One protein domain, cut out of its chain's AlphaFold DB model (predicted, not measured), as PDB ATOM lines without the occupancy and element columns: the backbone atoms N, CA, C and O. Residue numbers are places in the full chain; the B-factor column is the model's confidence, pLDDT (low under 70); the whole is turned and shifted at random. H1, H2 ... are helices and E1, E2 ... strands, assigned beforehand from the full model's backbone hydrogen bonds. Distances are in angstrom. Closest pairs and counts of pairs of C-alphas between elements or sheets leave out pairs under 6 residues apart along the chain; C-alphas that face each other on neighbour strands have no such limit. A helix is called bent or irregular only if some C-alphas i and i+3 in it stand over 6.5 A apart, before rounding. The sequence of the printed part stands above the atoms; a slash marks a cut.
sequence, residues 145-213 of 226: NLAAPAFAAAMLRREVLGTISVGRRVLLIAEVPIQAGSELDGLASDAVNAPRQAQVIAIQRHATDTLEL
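Overview. This is residues 145 to 213 of the 226 residues of the protein "RCK N-terminal domain-containing protein" of Pseudonocardiales bacterium (UniProt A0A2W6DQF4). Two small, separate two-stranded hairpins are joined by one wide loop, and a single helix packs along the first hairpin. H1 packs on the hairpin E1 and E2, nearer to E1, and makes one end of the long axis with it; the unnamed stretch of residues 175 to 202 runs away from E2 to the other end near Gly 181, folds back, and leads into the small hairpin E3 and E4, which lies well off from H1 and E1. The printed part has 69 residues, with one named helix and four named strands in the order H1, E1, E2, E3, E4; the two sheets, in the orders E1 - E2 and E3 - E4, are both antiparallel. The class is mixed, helices and strands, with 30 residues in named elements, under half of those printed. The whole is loose, with a radius of gyration of the C-alphas of 13.7 A, and elongated, with spans of 38 by 24 by 21 A.

Along the chain. H1 is residues 145 to 155, and its C-alphas run 16.0 A from Asn 145 at (-13.738, -34.663, 49.635) to Met 155. It is only just irregular: C-alphas 146 and 149 are 6.6 A apart. E1, the longest strand by residues, is residues 160 to 166, 16.7 A from first to last C-alpha, and begins at C-alpha 160 at (-17.926, -35.982, 32.522). E2 is residues 169 to 174 and is 15.8 A long between its end C-alphas. Residues 175 to 202 hold no named element. E3 is residues 203 to 205, with 6.5 A between its end C-alphas, and E4 is residues 210 to 212, with 6.2 A. C-alpha 212, where E4 ends, is at (-34.374, -43.734, 27.823).

Arrangement. Residues 145 to 154 of H1 come within 10 A of the sheet of E1 and E2, with 27 pairs of C-alphas to E1 and 13 to E2. The closest C-alphas of H1 and E1 are those of Ala 153 and Val 160, 5.7 A apart. Those of H1 and E2 are Pro 149 and Val 170, 6.7 A apart. In H1, 5 of 7 O i to N i+4 pairs are within hydrogen-bond range. E1 and E2 are a hairpin, antiparallel, with 156 degrees between their N-to-C directions. N 164 and O 171 are within hydrogen-bond range at 2.9 A, and so are N 161 and O 173 at 2.8 A. The C-alphas of Val 160 and Ala 174 face each other at 4.2 A. E3 and E4 are the second hairpin, antiparallel at 149 degrees. N 203 and O 212 are within hydrogen-bond range at 2.8 A, as are N 212 and O 203 at 2.8 A. E3 and E4 are each apart from H1, E1 and E2.

Size, cuts and confidence. The two C-alphas farthest apart in the domain are those of Asn 145 and Gly 181, 39.3 A, while those of Asn 145 and Leu 213, the first and last printed, are 29.2 A apart. The printed part has no cut. The links H1 to E1, E1 to E2 and E3 to E4 are tight, and the link E2 to E3, with 28 residues, is long; its C-alphas lie 5 to 19 A from the mean of the C-alphas. E2 has the centre nearest to that mean, at 8.1 A, and H1 the farthest, at 15.8 A. The mean pLDDT of the printed part is 77.3. Ten residues are under 70: residue 145, residues 157 to 160, residue 165, residues 167 to 169 and residue 196.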
ATOM      1  N   ASN A 145     -13.339 -33.345  50.137       67.50
ATOM      2  CA  ASN A 145     -13.738 -34.663  49.635       67.50
ATOM      3  C   ASN A 145     -15.006 -34.602  48.766       67.50
ATOM      4  O   ASN A 145     -15.140 -35.368  47.817       67.50
ATOM      5  N   LEU A 146     -15.917 -33.665  49.050       71.31
ATOM      6  CA  LEU A 146     -17.080 -33.399  48.194       71.31
ATOM      7  C   LEU A 146     -16.714 -32.625  46.924       71.31
ATOM      8  O   LEU A 146     -17.313 -32.852  45.877       71.31
ATOM      9  N   ALA A 147     -15.754 -31.706  47.012       74.94
ATOM     10  CA  ALA A 147     -15.404 -30.815  45.911       74.94
ATOM     11  C   ALA A 147     -14.401 -31.431  44.923       74.94
ATOM     12  O   ALA A 147     -14.508 -31.202  43.720       74.94
ATOM     13  N   ALA A 148     -13.433 -32.215  45.404       77.44
ATOM     14  CA  ALA A 148     -12.360 -32.786  44.589       77.44
ATOM     15  C   ALA A 148     -12.868 -33.591  43.377       77.44
ATOM     16  O   ALA A 148     -12.320 -33.395  42.294       77.44
ATOM     17  N   PRO A 149     -13.932 -34.413  43.487       73.38
ATOM     18  CA  PRO A 149     -14.539 -35.082  42.339       73.38
ATOM     19  C   PRO A 149     -15.010 -34.127  41.246       73.38
ATOM     20  O   PRO A 149     -14.713 -34.342  40.076       73.38
ATOM     21  N   ALA A 150     -15.709 -33.056  41.626       75.81
ATOM     22  CA  ALA A 150     -16.209 -32.063  40.683       75.81
ATOM     23  C   ALA A 150     -15.057 -31.295  40.015       75.81
ATOM     24  O   ALA A 150     -15.095 -31.057  38.811       75.81
ATOM     25  N   PHE A 151     -14.001 -30.969  40.767       76.69
ATOM     26  CA  PHE A 151     -12.798 -30.351  40.207       76.69
ATOM     27  C   PHE A 151     -12.056 -31.284  39.243       76.69
ATOM     28  O   PHE A 151     -11.713 -30.867  38.139       76.69
ATOM     29  N   ALA A 152     -11.841 -32.545  39.621       78.12
ATOM     30  CA  ALA A 152     -11.208 -33.537  38.758       78.12
ATOM     31  C   ALA A 152     -12.035 -33.777  37.484       78.12
ATOM     32  O   ALA A 152     -11.479 -33.772  36.390       78.12
ATOM     33  N   ALA A 153     -13.359 -33.899  37.613       73.31
ATOM     34  CA  ALA A 153     -14.288 -33.991  36.491       73.31
ATOM     35  C   ALA A 153     -14.170 -32.790  35.544       73.31
ATOM     36  O   ALA A 153     -14.044 -32.975  34.341       73.31
ATOM     37  N   ALA A 154     -14.122 -31.566  36.078       75.25
ATOM     38  CA  ALA A 154     -13.954 -30.360  35.269       75.25
ATOM     39  C   ALA A 154     -12.589 -30.295  34.550       75.25
ATOM     40  O   ALA A 154     -12.482 -29.699  33.477       75.25
ATOM     41  N   MET A 155     -11.537 -30.899  35.115       77.94
ATOM     42  CA  MET A 155     -10.220 -30.998  34.469       77.94
ATOM     43  C   MET A 155     -10.169 -32.077  33.380       77.94
ATOM     44  O   MET A 155      -9.418 -31.935  32.410       77.94
ATOM     45  N   LEU A 156     -10.964 -33.142  33.517       72.88
ATOM     46  CA  LEU A 156     -11.134 -34.188  32.512       72.88
ATOM     47  C   LEU A 156     -11.966 -33.616  31.357       72.88
ATOM     48  O   LEU A 156     -13.185 -33.692  31.319       72.88
ATOM     49  N   ARG A 157     -11.260 -32.976  30.422       57.34
ATOM     50  CA  ARG A 157     -11.761 -32.105  29.347       57.34
ATOM     51  C   ARG A 157     -12.797 -32.683  28.378       57.34
ATOM     52  O   ARG A 157     -13.134 -31.987  27.421       57.34
ATOM     53  N   ARG A 158     -13.281 -33.907  28.567       56.50
ATOM     54  CA  ARG A 158     -14.360 -34.471  27.765       56.50
ATOM     55  C   ARG A 158     -15.229 -35.392  28.605       56.50
ATOM     56  O   ARG A 158     -14.729 -36.245  29.328       56.50
ATOM     57  N   GLU A 159     -16.527 -35.180  28.438       65.88
ATOM     58  CA  GLU A 159     -17.593 -36.149  28.673       65.88
ATOM     59  C   GLU A 159     -18.054 -36.357  30.110       65.88
ATOM     60  O   GLU A 159     -19.119 -36.922  30.271       65.88
ATOM     61  N   VAL A 160     -17.394 -35.845  31.153       69.94
ATOM     62  CA  VAL A 160     -17.926 -35.982  32.522       69.94
ATOM     63  C   VAL A 160     -19.038 -34.958  32.792       69.94
ATOM     64  O   VAL A 160     -18.773 -33.772  32.981       69.94
ATOM     65  N   LEU A 161     -20.286 -35.425  32.868       74.12
ATOM     66  CA  LEU A 161     -21.457 -34.628  33.257       74.12
ATOM     67  C   LEU A 161     -21.475 -34.278  34.746       74.12
ATOM     68  O   LEU A 161     -22.073 -33.286  35.161       74.12
ATOM     69  N   GLY A 162     -20.858 -35.118  35.571       75.12
ATOM     70  CA  GLY A 162     -20.837 -34.915  37.008       75.12
ATOM     71  C   GLY A 162     -20.239 -36.085  37.764       75.12
ATOM     72  O   GLY A 162     -19.756 -37.062  37.192       75.12
ATOM     73  N   THR A 163     -20.275 -35.981  39.087       77.25
ATOM     74  CA  THR A 163     -19.810 -37.037  39.984       77.25
ATOM     75  C   THR A 163     -20.853 -37.334  41.043       77.25
ATOM     76  O   THR A 163     -21.548 -36.438  41.518       77.25
ATOM     77  N   ILE A 164     -20.954 -38.605  41.419       76.38
ATOM     78  CA  ILE A 164     -21.780 -39.050  42.536       76.38
ATOM     79  C   ILE A 164     -20.860 -39.695  43.562       76.38
ATOM     80  O   ILE A 164     -20.186 -40.687  43.279       76.38
ATOM     81  N   SER A 165     -20.861 -39.151  44.774       69.44
ATOM     82  CA  SER A 165     -20.157 -39.748  45.904       69.44
ATOM     83  C   SER A 165     -21.051 -40.789  46.577       69.44
ATOM     84  O   SER A 165     -22.061 -40.446  47.190       69.44
ATOM     85  N   VAL A 166     -20.674 -42.067  46.483       72.75
ATOM     86  CA  VAL A 166     -21.359 -43.187  47.145       72.75
ATOM     87  C   VAL A 166     -20.430 -43.777  48.201       72.75
ATOM     88  O   VAL A 166     -19.485 -44.514  47.902       72.75
ATOM     89  N   GLY A 167     -20.675 -43.424  49.464       68.75
ATOM     90  CA  GLY A 167     -19.768 -43.753  50.563       68.75
ATOM     91  C   GLY A 167     -18.387 -43.132  50.333       68.75
ATOM     92  O   GLY A 167     -18.262 -41.913  50.271       68.75
ATOM     93  N   ARG A 168     -17.360 -43.979  50.185       65.31
ATOM     94  CA  ARG A 168     -15.963 -43.572  49.921       65.31
ATOM     95  C   ARG A 168     -15.567 -43.616  48.446       65.31
ATOM     96  O   ARG A 168     -14.394 -43.453  48.125       65.31
ATOM     97  N   ARG A 169     -16.503 -43.938  47.554       68.88
ATOM     98  CA  ARG A 169     -16.233 -44.063  46.122       68.88
ATOM     99  C   ARG A 169     -16.838 -42.890  45.383       68.88
ATOM    100  O   ARG A 169     -17.945 -42.455  45.690       68.88
ATOM    101  N   VAL A 170     -16.101 -42.434  44.386       75.38
ATOM    102  CA  VAL A 170     -16.538 -41.408  43.454       75.38
ATOM    103  C   VAL A 170     -16.892 -42.119  42.161       75.38
ATOM    104  O   VAL A 170     -16.046 -42.788  41.573       75.38
ATOM    105  N   LEU A 171     -18.149 -42.008  41.752       80.38
ATOM    106  CA  LEU A 171     -18.610 -42.468  40.451       80.38
ATOM    107  C   LEU A 171     -18.614 -41.274  39.503       80.38
ATOM    108  O   LEU A 171     -19.156 -40.220  39.840       80.38
ATOM    109  N   LEU A 172     -18.001 -41.443  38.336       81.25
ATOM    110  CA  LEU A 172     -18.035 -40.467  37.254       81.25
ATOM    111  C   LEU A 172     -19.271 -40.748  36.404       81.25
ATOM    112  O   LEU A 172     -19.482 -41.883  35.980       81.25
ATOM    113  N   ILE A 173     -20.082 -39.721  36.171       84.81
ATOM    114  CA  ILE A 173     -21.131 -39.771  35.158       84.81
ATOM    115  C   ILE A 173     -20.545 -39.166  33.901       84.81
ATOM    116  O   ILE A 173     -20.135 -38.006  33.941       84.81
ATOM    117  N   ALA A 174     -20.528 -39.927  32.810       83.12
ATOM    118  CA  ALA A 174     -20.047 -39.432  31.535       83.12
ATOM    119  C   ALA A 174     -21.015 -39.695  30.377       83.12
ATOM    120  O   ALA A 174     -21.703 -40.715  30.360       83.12
ATOM    121  N   GLU A 175     -21.055 -38.766  29.424       83.88
ATOM    122  CA  GLU A 175     -21.715 -38.913  28.127       83.88
ATOM    123  C   GLU A 175     -20.736 -39.476  27.111       83.88
ATOM    124  O   GLU A 175     -19.787 -38.803  26.745       83.88
ATOM    125  N   VAL A 176     -20.991 -40.676  26.602       85.19
ATOM    126  CA  VAL A 176     -20.163 -41.258  25.540       85.19
ATOM    127  C   VAL A 176     -20.926 -41.156  24.218       85.19
ATOM    128  O   VAL A 176     -21.921 -41.867  24.046       85.19
ATOM    129  N   PRO A 177     -20.520 -40.283  23.276       83.31
ATOM    130  CA  PRO A 177     -21.193 -40.171  21.989       83.31
ATOM    131  C   PRO A 177     -20.921 -41.417  21.132       83.31
ATOM    132  O   PRO A 177     -19.783 -41.691  20.754       83.31
ATOM    133  N   ILE A 178     -21.976 -42.158  20.788       85.94
ATOM    134  CA  ILE A 178     -21.893 -43.340  19.920       85.94
ATOM    135  C   ILE A 178     -22.058 -42.892  18.465       85.94
ATOM    136  O   ILE A 178     -23.108 -42.385  18.071       85.94
ATOM    137  N   GLN A 179     -21.005 -43.064  17.665       84.00
ATOM    138  CA  GLN A 179     -21.028 -42.796  16.225       84.00
ATOM    139  C   GLN A 179     -21.294 -44.080  15.434       84.00
ATOM    140  O   GLN A 179     -20.975 -45.178  15.898       84.00
ATOM    141  N   ALA A 180     -21.842 -43.929  14.224       84.25
ATOM    142  CA  ALA A 180     -22.038 -45.045  13.304       84.25
ATOM    143  C   ALA A 180     -20.695 -45.744  13.016       84.25
ATOM    144  O   ALA A 180     -19.714 -45.082  12.675       84.25
ATOM    145  N   GLY A 181     -20.656 -47.067  13.167       83.19
ATOM    146  CA  GLY A 181     -19.449 -47.886  13.020       83.19
ATOM    147  C   GLY A 181     -18.497 -47.885  14.224       83.19
ATOM    148  O   GLY A 181     -17.393 -48.415  14.108       83.19
ATOM    149  N   SER A 182     -18.880 -47.299  15.363       85.50
ATOM    150  CA  SER A 182     -18.109 -47.426  16.610       85.50
ATOM    151  C   SER A 182     -18.270 -48.814  17.238       85.50
ATOM    152  O   SER A 182     -19.223 -49.528  16.947       85.50
ATOM    153  N   GLU A 183     -17.369 -49.195  18.148       83.06
ATOM    154  CA  GLU A 183     -17.442 -50.486  18.859       83.06
ATOM    155  C   GLU A 183     -18.735 -50.664  19.672       83.06
ATOM    156  O   GLU A 183     -19.127 -51.787  19.966       83.06
ATOM    157  N   LEU A 184     -19.395 -49.555  20.025       82.69
ATOM    158  CA  LEU A 184     -20.663 -49.531  20.753       82.69
ATOM    159  C   LEU A 184     -21.889 -49.459  19.828       82.69
ATOM    160  O   LEU A 184     -23.018 -49.559  20.309       82.69
ATOM    161  N   ASP A 185     -21.695 -49.288  18.518       83.56
ATOM    162  CA  ASP A 185     -22.783 -49.217  17.546       83.56
ATOM    163  C   ASP A 185     -23.442 -50.592  17.364       83.56
ATOM    164  O   ASP A 185     -22.785 -51.596  17.087       83.56
ATOM    165  N   GLY A 186     -24.759 -50.649  17.556       79.56
ATOM    166  CA  GLY A 186     -25.537 -51.888  17.485       79.56
ATOM    167  C   GLY A 186     -25.385 -52.842  18.680       79.56
ATOM    168  O   GLY A 186     -26.036 -53.888  18.683       79.56
ATOM    169  N   LEU A 187     -24.587 -52.508  19.704       81.19
ATOM    170  CA  LEU A 187     -24.519 -53.297  20.938       81.19
ATOM    171  C   LEU A 187     -25.741 -53.059  21.832       81.19
ATOM    172  O   LEU A 187     -26.253 -51.946  21.964       81.19
ATOM    173  N   ALA A 188     -26.189 -54.124  22.498       80.00
ATOM    174  CA  ALA A 188     -27.203 -54.020  23.536       80.00
ATOM    175  C   ALA A 188     -26.626 -53.314  24.778       80.00
ATOM    176  O   ALA A 188     -25.468 -53.506  25.149       80.00
ATOM    177  N   SER A 189     -27.439 -52.489  25.440       78.00
ATOM    178  CA  SER A 189     -26.997 -51.661  26.571       78.00
ATOM    179  C   SER A 189     -26.519 -52.462  27.785       78.00
ATOM    180  O   SER A 189     -25.761 -51.955  28.607       78.00
ATOM    181  N   ASP A 190     -26.980 -53.702  27.926       77.50
ATOM    182  CA  ASP A 190     -26.547 -54.635  28.964       77.50
ATOM    183  C   ASP A 190     -25.140 -55.190  28.708       77.50
ATOM    184  O   ASP A 190     -24.377 -55.337  29.657       77.50
ATOM    185  N   ALA A 191     -24.765 -55.406  27.446       78.69
ATOM    186  CA  ALA A 191     -23.431 -55.849  27.045       78.69
ATOM    187  C   ALA A 191     -22.345 -54.794  27.322       78.69
ATOM    188  O   ALA A 191     -21.177 -55.141  27.485       78.69
ATOM    189  N   VAL A 192     -22.728 -53.516  27.422       81.56
ATOM    190  CA  VAL A 192     -21.835 -52.409  27.813       81.56
ATOM    191  C   VAL A 192     -21.584 -52.388  29.328       81.56
ATOM    192  O   VAL A 192     -20.572 -51.857  29.786       81.56
ATOM    193  N   ASN A 193     -22.486 -52.964  30.130       83.38
ATOM    194  CA  ASN A 193     -22.360 -52.940  31.584       83.38
ATOM    195  C   ASN A 193     -21.229 -53.870  32.040       83.38
ATOM    196  O   ASN A 193     -21.370 -55.092  32.082       83.38
ATOM    197  N   ALA A 194     -20.119 -53.272  32.458       77.62
ATOM    198  CA  ALA A 194     -18.989 -53.975  33.039       77.62
ATOM    199  C   ALA A 194     -19.048 -53.859  34.572       77.62
ATOM    200  O   ALA A 194     -18.931 -52.748  35.112       77.62
ATOM    201  N   PRO A 195     -19.191 -54.976  35.314       73.81
ATOM    202  CA  PRO A 195     -19.291 -54.943  36.766       73.81
ATOM    203  C   PRO A 195     -18.167 -54.120  37.404       73.81
ATOM    204  O   PRO A 195     -16.985 -54.409  37.227       73.81
ATOM    205  N   ARG A 196     -18.550 -53.109  38.195       66.56
ATOM    206  CA  ARG A 196     -17.644 -52.193  38.922       66.56
ATOM    207  C   ARG A 196     -16.755 -51.296  38.047       66.56
ATOM    208  O   ARG A 196     -15.899 -50.621  38.612       66.56
ATOM    209  N   GLN A 197     -16.959 -51.262  36.731       77.50
ATOM    210  CA  GLN A 197     -16.180 -50.427  35.810       77.50
ATOM    211  C   GLN A 197     -17.058 -49.423  35.063       77.50
ATOM    212  O   GLN A 197     -16.730 -48.241  35.043       77.50
ATOM    213  N   ALA A 198     -18.188 -49.865  34.511       81.62
ATOM    214  CA  ALA A 198     -19.104 -49.004  33.774       81.62
ATOM    215  C   ALA A 198     -20.539 -49.514  33.903       81.62
ATOM    216  O   ALA A 198     -20.791 -50.717  33.849       81.62
ATOM    217  N   GLN A 199     -21.474 -48.587  34.073       86.62
ATOM    218  CA  GLN A 199     -22.899 -48.877  34.106       86.62
ATOM    219  C   GLN A 199     -23.610 -47.827  33.260       86.62
ATOM    220  O   GLN A 199     -23.486 -46.630  33.527       86.62
ATOM    221  N   VAL A 200     -24.377 -48.273  32.272       87.44
ATOM    222  CA  VAL A 200     -25.274 -47.407  31.514       87.44
ATOM    223  C   VAL A 200     -26.414 -46.995  32.442       87.44
ATOM    224  O   VAL A 200     -27.114 -47.844  32.999       87.44
ATOM    225  N   ILE A 201     -26.571 -45.686  32.637       86.69
ATOM    226  CA  ILE A 201     -27.640 -45.098  33.459       86.69
ATOM    227  C   ILE A 201     -28.782 -44.534  32.615       86.69
ATOM    228  O   ILE A 201     -29.908 -44.463  33.092       86.69
ATOM    229  N   ALA A 202     -28.488 -44.137  31.378       87.12
ATOM    230  CA  ALA A 202     -29.434 -43.575  30.432       87.12
ATOM    231  C   ALA A 202     -28.859 -43.640  29.011       87.12
ATOM    232  O   ALA A 202     -27.642 -43.673  28.831       87.12
ATOM    233  N   ILE A 203     -29.743 -43.634  28.018       86.81
ATOM    234  CA  ILE A 203     -29.414 -43.569  26.596       86.81
ATOM    235  C   ILE A 203     -30.228 -42.427  26.004       86.81
ATOM    236  O   ILE A 203     -31.454 -42.431  26.094       86.81
ATOM    237  N   GLN A 204     -29.565 -41.453  25.388       84.56
ATOM    238  CA  GLN A 204     -30.241 -40.382  24.660       84.56
ATOM    239  C   GLN A 204     -30.078 -40.611  23.161       84.56
ATOM    240  O   GLN A 204     -28.959 -40.671  22.650       84.56
ATOM    241  N   ARG A 205     -31.195 -40.744  22.437       82.12
ATOM    242  CA  ARG A 205     -31.162 -40.835  20.973       82.12
ATOM    243  C   ARG A 205     -31.322 -39.447  20.377       82.12
ATOM    244  O   ARG A 205     -32.360 -38.809  20.534       82.12
ATOM    245  N   HIS A 206     -30.317 -39.016  19.621       71.31
ATOM    246  CA  HIS A 206     -30.266 -37.679  19.024       71.31
ATOM    247  C   HIS A 206     -31.444 -37.376  18.073       71.31
ATOM    248  O   HIS A 206     -31.749 -36.215  17.817       71.31
ATOM    249  N   ALA A 207     -32.112 -38.416  17.558       70.25
ATOM    250  CA  ALA A 207     -33.280 -38.294  16.687       70.25
ATOM    251  C   ALA A 207     -34.573 -37.900  17.426       70.25
ATOM    252  O   ALA A 207     -35.466 -37.331  16.806       70.25
ATOM    253  N   THR A 208     -34.696 -38.216  18.718       70.31
ATOM    254  CA  THR A 208     -35.938 -38.022  19.491       70.31
ATOM    255  C   THR A 208     -35.764 -37.123  20.711       70.31
ATOM    256  O   THR A 208     -36.749 -36.861  21.396       70.31
ATOM    257  N   ASP A 209     -34.531 -36.696  21.014       71.94
ATOM    258  CA  ASP A 209     -34.151 -35.963  22.235       71.94
ATOM    259  C   ASP A 209     -34.713 -36.592  23.528       71.94
ATOM    260  O   ASP A 209     -34.953 -35.943  24.542       71.94
ATOM    261  N   THR A 210     -34.980 -37.898  23.480       76.06
ATOM    262  CA  THR A 210     -35.622 -38.635  24.563       76.06
ATOM    263  C   THR A 210     -34.562 -39.400  25.332       76.06
ATOM    264  O   THR A 210     -33.771 -40.141  24.742       76.06
ATOM    265  N   LEU A 211     -34.566 -39.221  26.651       77.50
ATOM    266  CA  LEU A 211     -33.726 -39.957  27.585       77.50
ATOM    267  C   LEU A 211     -34.422 -41.272  27.964       77.50
ATOM    268  O   LEU A 211     -35.421 -41.273  28.682       77.50
ATOM    269  N   GLU A 212     -33.901 -42.394  27.481       80.44
ATOM    270  CA  GLU A 212     -34.374 -43.734  27.823       80.44
ATOM    271  C   GLU A 212     -33.546 -44.293  28.986       80.44
ATOM    272  O   GLU A 212     -32.317 -44.346  28.926       80.44
ATOM    273  N   LEU A 213     -34.213 -44.731  30.055       78.38
ATOM    274  CA  LEU A 213     -33.559 -45.487  31.119       78.38
ATOM    275  C   LEU A 213     -33.416 -46.946  30.661       78.38
ATOM    276  O   LEU A 213     -34.419 -47.541  30.251       78.38
TER     277      LEU A 213